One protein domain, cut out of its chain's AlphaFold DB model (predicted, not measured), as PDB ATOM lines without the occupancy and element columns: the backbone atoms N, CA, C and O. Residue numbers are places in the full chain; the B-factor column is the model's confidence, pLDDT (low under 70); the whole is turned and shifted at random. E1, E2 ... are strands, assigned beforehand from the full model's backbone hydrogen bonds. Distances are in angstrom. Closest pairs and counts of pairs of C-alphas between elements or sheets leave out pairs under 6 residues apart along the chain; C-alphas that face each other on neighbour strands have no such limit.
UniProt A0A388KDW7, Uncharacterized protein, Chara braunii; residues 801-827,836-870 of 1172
ATOM      1  N   ARG A 801      -3.258  51.737 -42.619       75.81
ATOM      2  CA  ARG A 801      -3.174  50.292 -42.421       75.81
ATOM      3  C   ARG A 801      -4.547  49.724 -42.074       75.81
ATOM      4  O   ARG A 801      -5.280  50.403 -41.346       75.81
ATOM      5  N   PRO A 802      -4.849  48.487 -42.504       79.06
ATOM      6  CA  PRO A 802      -6.061  47.775 -42.125       79.06
ATOM      7  C   PRO A 802      -6.339  47.882 -40.619       79.06
ATOM      8  O   PRO A 802      -5.428  47.771 -39.804       79.06
ATOM      9  N   GLY A 803      -7.589  48.183 -40.266       72.50
ATOM     10  CA  GLY A 803      -8.075  48.307 -38.888       72.50
ATOM     11  C   GLY A 803      -7.646  49.552 -38.091       72.50
ATOM     12  O   GLY A 803      -8.265  49.828 -37.063       72.50
ATOM     13  N   CYS A 804      -6.683  50.360 -38.556       80.31
ATOM     14  CA  CYS A 804      -6.315  51.627 -37.900       80.31
ATOM     15  C   CYS A 804      -7.426  52.690 -37.993       80.31
ATOM     16  O   CYS A 804      -8.169  52.736 -38.974       80.31
ATOM     17  N   GLN A 805      -7.503  53.613 -37.024       79.25
ATOM     18  CA  GLN A 805      -8.488  54.705 -37.049       79.25
ATOM     19  C   GLN A 805      -8.405  55.531 -38.344       79.25
ATOM     20  O   GLN A 805      -7.369  56.109 -38.679       79.25
ATOM     21  N   VAL A 806      -9.525  55.613 -39.065       81.81
ATOM     22  CA  VAL A 806      -9.633  56.357 -40.323       81.81
ATOM     23  C   VAL A 806      -9.853  57.847 -40.021       81.81
ATOM     24  O   VAL A 806     -10.849  58.181 -39.369       81.81
ATOM     25  N   PRO A 807      -9.000  58.767 -40.516       82.12
ATOM     26  CA  PRO A 807      -9.124  60.197 -40.232       82.12
ATOM     27  C   PRO A 807     -10.502  60.781 -40.576       82.12
ATOM     28  O   PRO A 807     -11.119  60.402 -41.573       82.12
ATOM     29  N   LEU A 808     -10.961  61.765 -39.794       75.06
ATOM     30  CA  LEU A 808     -12.254  62.448 -39.994       75.06
ATOM     31  C   LEU A 808     -12.398  63.110 -41.378       75.06
ATOM     32  O   LEU A 808     -13.507  63.292 -41.865       75.06
ATOM     33  N   GLN A 809     -11.281  63.443 -42.028       79.81
ATOM     34  CA  GLN A 809     -11.242  64.099 -43.340       79.81
ATOM     35  C   GLN A 809     -11.149  63.111 -44.526       79.81
ATOM     36  O   GLN A 809     -11.051  63.546 -45.674       79.81
ATOM     37  N   HIS A 810     -11.137  61.796 -44.275       82.25
ATOM     38  CA  HIS A 810     -10.936  60.782 -45.314       82.25
ATOM     39  C   HIS A 810     -12.107  60.736 -46.326       82.25
ATOM     40  O   HIS A 810     -13.260  60.799 -45.893       82.25
ATOM     41  N   PRO A 811     -11.862  60.587 -47.649       81.25
ATOM     42  CA  PRO A 811     -12.918  60.602 -48.670       81.25
ATOM     43  C   PRO A 811     -14.081  59.639 -48.412       81.25
ATOM     44  O   PRO A 811     -15.227  60.052 -48.524       81.25
ATOM     45  N   SER A 812     -13.806  58.426 -47.922       84.88
ATOM     46  CA  SER A 812     -14.828  57.417 -47.589       84.88
ATOM     47  C   SER A 812     -15.839  57.827 -46.509       84.88
ATOM     48  O   SER A 812     -16.712  57.035 -46.192       84.88
ATOM     49  N   ARG A 813     -15.691  58.991 -45.862       82.81
ATOM     50  CA  ARG A 813     -16.691  59.567 -44.941       82.81
ATOM     51  C   ARG A 813     -17.684  60.502 -45.652       82.81
ATOM     52  O   ARG A 813     -18.534  61.089 -44.993       82.81
ATOM     53  N   LYS A 814     -17.543  60.688 -46.971       79.75
ATOM     54  CA  LYS A 814     -18.350  61.597 -47.805       79.75
ATOM     55  C   LYS A 814     -19.196  60.876 -48.857       79.75
ATOM     56  O   LYS A 814     -20.047  61.512 -49.468       79.75
ATOM     57  N   ASP A 815     -18.947  59.590 -49.076       80.38
ATOM     58  CA  ASP A 815     -19.637  58.755 -50.053       80.38
ATOM     59  C   ASP A 815     -19.836  57.321 -49.518       80.38
ATOM     60  O   ASP A 815     -19.271  56.927 -48.495       80.38
ATOM     61  N   GLU A 816     -20.692  56.558 -50.199       79.06
ATOM     62  CA  GLU A 816     -21.062  55.173 -49.868       79.06
ATOM     63  C   GLU A 816     -20.055  54.126 -50.383       79.06
ATOM     64  O   GLU A 816     -20.231  52.936 -50.109       79.06
ATOM     65  N   ASN A 817     -19.030  54.532 -51.141       85.12
ATOM     66  CA  ASN A 817     -18.233  53.634 -51.977       85.12
ATOM     67  C   ASN A 817     -17.157  52.873 -51.182       85.12
ATOM     68  O   ASN A 817     -16.860  53.163 -50.018       85.12
ATOM     69  N   ILE A 818     -16.535  51.892 -51.838       86.44
ATOM     70  CA  ILE A 818     -15.409  51.126 -51.293       86.44
ATOM     71  C   ILE A 818     -14.094  51.841 -51.629       86.44
ATOM     72  O   ILE A 818     -13.698  51.940 -52.788       86.44
ATOM     73  N   HIS A 819     -13.381  52.321 -50.608       85.81
ATOM     74  CA  HIS A 819     -12.081  52.981 -50.761       85.81
ATOM     75  C   HIS A 819     -10.949  52.022 -50.408       85.81
ATOM     76  O   HIS A 819     -10.584  51.876 -49.240       85.81
ATOM     77  N   PHE A 820     -10.344  51.419 -51.428       84.19
ATOM     78  CA  PHE A 820      -9.132  50.615 -51.273       84.19
ATOM     79  C   PHE A 820      -7.930  51.461 -50.808       84.19
ATOM     80  O   PHE A 820      -7.841  52.676 -51.058       84.19
ATOM     81  N   LYS A 821      -7.003  50.814 -50.094       69.56
ATOM     82  CA  LYS A 821      -5.752  51.396 -49.591       69.56
ATOM     83  C   LYS A 821      -4.651  50.349 -49.687       69.56
ATOM     84  O   LYS A 821      -4.635  49.410 -48.908       69.56
ATOM     85  N   GLY A 822      -3.752  50.532 -50.654       58.94
ATOM     86  CA  GLY A 822      -2.839  49.472 -51.079       58.94
ATOM     87  C   GLY A 822      -3.552  48.428 -51.947       58.94
ATOM     88  O   GLY A 822      -4.761  48.237 -51.851       58.94
ATOM     89  N   HIS A 823      -2.780  47.779 -52.814       56.88
ATOM     90  CA  HIS A 823      -3.191  46.587 -53.578       56.88
ATOM     91  C   HIS A 823      -2.211  45.420 -53.330       56.88
ATOM     92  O   HIS A 823      -2.186  44.431 -54.052       56.88
ATOM     93  N   ASP A 824      -1.370  45.580 -52.309       64.38
ATOM     94  CA  ASP A 824      -0.224  44.761 -51.921       64.38
ATOM     95  C   ASP A 824      -0.389  44.162 -50.510       64.38
ATOM     96  O   ASP A 824       0.542  43.586 -49.948       64.38
ATOM     97  N   HIS A 825      -1.582  44.287 -49.921       73.31
ATOM     98  CA  HIS A 825      -1.922  43.657 -48.651       73.31
ATOM     99  C   HIS A 825      -2.156  42.155 -48.842       73.31
ATOM    100  O   HIS A 825      -3.086  41.750 -49.530       73.31
ATOM    101  N   THR A 826      -1.299  41.349 -48.212       81.94
ATOM    102  CA  THR A 826      -1.355  39.875 -48.201       81.94
ATOM    103  C   THR A 826      -1.562  39.284 -46.803       81.94
ATOM    104  O   THR A 826      -1.927  38.122 -46.665       81.94
ATOM    105  N   HIS A 827      -1.345  40.079 -45.752       87.75
ATOM    106  CA  HIS A 827      -1.585  39.707 -44.359       87.75
ATOM    107  C   HIS A 827      -1.910  40.953 -43.522       87.75
ATOM    108  O   HIS A 827      -1.473  42.064 -43.841       87.75
ATOM    109  N   ASP A 836      -5.460  37.692 -36.635       90.31
ATOM    110  CA  ASP A 836      -4.662  37.527 -37.854       90.31
ATOM    111  C   ASP A 836      -5.567  37.200 -39.050       90.31
ATOM    112  O   ASP A 836      -6.560  36.478 -38.915       90.31
ATOM    113  N   MET A 837      -5.242  37.772 -40.207       89.81
ATOM    114  CA  MET A 837      -6.025  37.668 -41.438       89.81
ATOM    115  C   MET A 837      -5.094  37.593 -42.647       89.81
ATOM    116  O   MET A 837      -4.233  38.459 -42.830       89.81
ATOM    117  N   ILE A 838      -5.308  36.601 -43.509       90.50
ATOM    118  CA  ILE A 838      -4.664  36.511 -44.824       90.50
ATOM    119  C   ILE A 838      -5.529  37.238 -45.857       90.50
ATOM    120  O   ILE A 838      -6.756  37.182 -45.830       90.50
ATOM    121  N   TRP A 839      -4.870  37.942 -46.775       91.38
ATOM    122  CA  TRP A 839      -5.512  38.673 -47.862       91.38
ATOM    123  C   TRP A 839      -5.011  38.150 -49.206       91.38
ATOM    124  O   TRP A 839      -3.822  37.877 -49.380       91.38
ATOM    125  N   HIS A 840      -5.909  38.066 -50.183       89.19
ATOM    126  CA  HIS A 840      -5.610  37.586 -51.526       89.19
ATOM    127  C   HIS A 840      -5.966  38.711 -52.513       89.19
ATOM    128  O   HIS A 840      -7.141  38.866 -52.864       89.19
ATOM    129  N   PRO A 841      -4.991  39.547 -52.933       83.88
ATOM    130  CA  PRO A 841      -5.232  40.655 -53.855       83.88
ATOM    131  C   PRO A 841      -5.944  40.198 -55.132       83.88
ATOM    132  O   PRO A 841      -5.468  39.300 -55.823       83.88
ATOM    133  N   GLY A 842      -7.086  40.820 -55.436       80.44
ATOM    134  CA  GLY A 842      -7.972  40.397 -56.529       80.44
ATOM    135  C   GLY A 842      -9.054  39.378 -56.143       80.44
ATOM    136  O   GLY A 842      -9.778  38.930 -57.024       80.44
ATOM    137  N   THR A 843      -9.190  39.015 -54.863       85.31
ATOM    138  CA  THR A 843     -10.256  38.111 -54.379       85.31
ATOM    139  C   THR A 843     -10.823  38.555 -53.029       85.31
ATOM    140  O   THR A 843     -12.033  38.713 -52.894       85.31
ATOM    141  N   ILE A 844      -9.963  38.830 -52.042       89.81
ATOM    142  CA  ILE A 844     -10.352  39.412 -50.749       89.81
ATOM    143  C   ILE A 844      -9.257  40.356 -50.239       89.81
ATOM    144  O   ILE A 844      -8.089  39.977 -50.136       89.81
ATOM    145  N   GLN A 845      -9.619  41.602 -49.933       90.00
ATOM    146  CA  GLN A 845      -8.681  42.627 -49.457       90.00
ATOM    147  C   GLN A 845      -9.368  43.624 -48.501       90.00
ATOM    148  O   GLN A 845     -10.584  43.817 -48.580       90.00
ATOM    149  N   PRO A 846      -8.626  44.291 -47.601       91.12
ATOM    150  CA  PRO A 846      -9.205  45.245 -46.667       91.12
ATOM    151  C   PRO A 846      -9.482  46.579 -47.367       91.12
ATOM    152  O   PRO A 846      -8.654  47.096 -48.120       91.12
ATOM    153  N   ALA A 847     -10.637  47.173 -47.084       90.56
ATOM    154  CA  ALA A 847     -11.043  48.452 -47.655       90.56
ATOM    155  C   ALA A 847     -11.763  49.329 -46.626       90.56
ATOM    156  O   ALA A 847     -12.070  48.892 -45.519       90.56
ATOM    157  N   ILE A 848     -12.032  50.584 -46.990       90.06
ATOM    158  CA  ILE A 848     -12.707  51.545 -46.117       90.06
ATOM    159  C   ILE A 848     -14.036  51.979 -46.744       90.06
ATOM    160  O   ILE A 848     -14.044  52.503 -47.858       90.06
ATOM    161  N   ARG A 849     -15.148  51.841 -46.015       89.12
ATOM    162  CA  ARG A 849     -16.489  52.319 -46.407       89.12
ATOM    163  C   ARG A 849     -17.093  53.116 -45.248       89.12
ATOM    164  O   ARG A 849     -16.861  52.770 -44.096       89.12
ATOM    165  N   LYS A 850     -17.768  54.243 -45.513       87.69
ATOM    166  CA  LYS A 850     -18.324  55.190 -44.504       87.69
ATOM    167  C   LYS A 850     -17.335  55.766 -43.465       87.69
ATOM    168  O   LYS A 850     -17.710  56.585 -42.630       87.69
ATOM    169  N   GLY A 851     -16.045  55.422 -43.554       86.19
ATOM    170  CA  GLY A 851     -15.018  55.776 -42.567       86.19
ATOM    171  C   GLY A 851     -14.622  54.630 -41.636       86.19
ATOM    172  O   GLY A 851     -13.875  54.870 -40.693       86.19
ATOM    173  N   GLU A 852     -15.087  53.415 -41.906       87.44
ATOM    174  CA  GLU A 852     -14.817  52.204 -41.133       87.44
ATOM    175  C   GLU A 852     -14.154  51.145 -42.021       87.44
ATOM    176  O   GLU A 852     -14.278  51.177 -43.248       87.44
ATOM    177  N   TRP A 853     -13.405  50.228 -41.407       90.38
ATOM    178  CA  TRP A 853     -12.730  49.150 -42.128       90.38
ATOM    179  C   TRP A 853     -13.672  47.973 -42.364       90.38
ATOM    180  O   TRP A 853     -14.239  47.428 -41.420       90.38
ATOM    181  N   VAL A 854     -13.769  47.566 -43.625       91.06
ATOM    182  CA  VAL A 854     -14.598  46.466 -44.126       91.06
ATOM    183  C   VAL A 854     -13.730  45.464 -44.886       91.06
ATOM    184  O   VAL A 854     -12.667  45.815 -45.409       91.06
ATOM    185  N   MET A 855     -14.185  44.219 -44.973       91.38
ATOM    186  CA  MET A 855     -13.615  43.240 -45.898       91.38
ATOM    187  C   MET A 855     -14.250  43.478 -47.267       91.38
ATOM    188  O   MET A 855     -15.470  43.431 -47.387       91.38
ATOM    189  N   ALA A 856     -13.463  43.743 -48.303       91.06
ATOM    190  CA  ALA A 856     -13.971  43.749 -49.669       91.06
ATOM    191  C   ALA A 856     -13.703  42.374 -50.289       91.06
ATOM    192  O   ALA A 856     -12.568  41.898 -50.252       91.06
ATOM    193  N   ILE A 857     -14.745  41.751 -50.838       89.44
ATOM    194  CA  ILE A 857     -14.709  40.414 -51.445       89.44
ATOM    195  C   ILE A 857     -15.222  40.538 -52.881       89.44
ATOM    196  O   ILE A 857     -16.180  41.274 -53.119       89.44
ATOM    197  N   VAL A 858     -14.577  39.855 -53.826       86.31
ATOM    198  CA  VAL A 858     -15.050  39.753 -55.215       86.31
ATOM    199  C   VAL A 858     -16.157  38.702 -55.294       86.31
ATOM    200  O   VAL A 858     -15.990  37.598 -54.776       86.31
ATOM    201  N   ASP A 859     -17.284  39.046 -55.912       79.00
ATOM    202  CA  ASP A 859     -18.399  38.123 -56.138       79.00
ATOM    203  C   ASP A 859     -18.230  37.261 -57.409       79.00
ATOM    204  O   ASP A 859     -17.163  37.203 -58.023       79.00
ATOM    205  N   THR A 860     -19.285  36.539 -57.794       70.88
ATOM    206  CA  THR A 860     -19.310  35.686 -58.992       70.88
ATOM    207  C   THR A 860     -19.191  36.443 -60.310       70.88
ATOM    208  O   THR A 860     -18.795  35.842 -61.310       70.88
ATOM    209  N   ASP A 861     -19.514  37.732 -60.309       74.69
ATOM    210  CA  ASP A 861     -19.641  38.578 -61.493       74.69
ATOM    211  C   ASP A 861     -18.415  39.500 -61.661       74.69
ATOM    212  O   ASP A 861     -18.253  40.167 -62.683       74.69
ATOM    213  N   GLY A 862     -17.498  39.468 -60.686       75.31
ATOM    214  CA  GLY A 862     -16.246  40.222 -60.661       75.31
ATOM    215  C   GLY A 862     -16.320  41.530 -59.868       75.31
ATOM    216  O   GLY A 862     -15.332  42.266 -59.820       75.31
ATOM    217  N   GLU A 863     -17.455  41.815 -59.229       82.69
ATOM    218  CA  GLU A 863     -17.706  43.062 -58.515       82.69
ATOM    219  C   GLU A 863     -17.322  42.985 -57.035       82.69
ATOM    220  O   GLU A 863     -17.435  41.956 -56.367       82.69
ATOM    221  N   TRP A 864     -16.863  44.113 -56.488       87.31
ATOM    222  CA  TRP A 864     -16.414  44.179 -55.096       87.31
ATOM    223  C   TRP A 864     -17.587  44.454 -54.152       87.31
ATOM    224  O   TRP A 864     -18.098  45.574 -54.080       87.31
ATOM    225  N   LYS A 865     -17.978  43.456 -53.355       87.56
ATOM    226  CA  LYS A 865     -18.986  43.607 -52.296       87.56
ATOM    227  C   LYS A 865     -18.320  43.898 -50.942       87.56
ATOM    228  O   LYS A 865     -17.342  43.236 -50.582       87.56
ATOM    229  N   PRO A 866     -18.831  44.865 -50.156       89.19
ATOM    230  CA  PRO A 866     -18.321  45.149 -48.821       89.19
ATOM    231  C   PRO A 866     -19.010  44.248 -47.787       89.19
ATOM    232  O   PRO A 866     -20.222  44.324 -47.602       89.19
ATOM    233  N   SER A 867     -18.224  43.436 -47.087       85.56
ATOM    234  CA  SER A 867     -18.633  42.644 -45.924       85.56
ATOM    235  C   SER A 867     -18.122  43.284 -44.632       85.56
ATOM    236  O   SER A 867     -17.042  43.879 -44.598       85.56
ATOM    237  N   GLU A 868     -18.895  43.170 -43.555       83.75
ATOM    238  CA  GLU A 868     -18.521  43.712 -42.243       83.75
ATOM    239  C   GLU A 868     -17.256  43.033 -41.688       83.75
ATOM    240  O   GLU A 868     -16.925  41.898 -42.034       83.75
ATOM    241  N   ARG A 869     -16.510  43.743 -40.835       86.44
ATOM    242  CA  ARG A 869     -15.321  43.197 -40.170       86.44
ATOM    243  C   ARG A 869     -15.759  42.253 -39.048       86.44
ATOM    244  O   ARG A 869     -16.284  42.709 -38.038       86.44
ATOM    245  N   LEU A 870     -15.510  40.958 -39.241       87.06
ATOM    246  CA  LEU A 870     -15.802  39.895 -38.272       87.06
ATOM    247  C   LEU A 870     -15.110  40.132 -36.920       87.06
ATOM    248  O   LEU A 870     -14.010  40.692 -36.860       87.06
TER     249      LEU A 870
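What this domain is: This is residues 801 to 827 and 836 to 870 of the 1172 residues of an uncharacterized protein of Chara braunii (UniProt A0A388KDW7). With little regular structure, the model is a strongly twisted three-stranded sheet with a long loop, residues 801 to 827, tied to edge strand E1. The printed part, 62 residues with no named helix, is all strand, 17 residues in named elements. E1 - E2 - E3, also the chain order, is a meander, antiparallel neighbours in succession. It is compact, radius of gyration of the C-alphas 11.2 A, spanning 31 by 26 by 21 A.

How they stand to each other: Inner strand E2, residues 852 to 858, forms two hairpins. E1, residues 844 to 849, is antiparallel at 140 degrees, with N 845 and O 856 within hydrogen-bond range, 3.0 A. E3, residues 864 to 867, is antiparallel at 132 degrees, with N 865 and O 857 2.8 A apart.

Where its parts are: E1, 14.9 A long, begins at C-alpha 844 (-10.352, 39.412, -50.749); E2 is 18.8 A; E3, 9.6 A, ends at C-alpha 867 (-18.633, 42.644, -45.924).

The domain as a whole: Residues 828 to 835 are not printed; C-alphas 827 and 836 are 7.5 A apart. Residues 821 to 824 have pLDDT under 70.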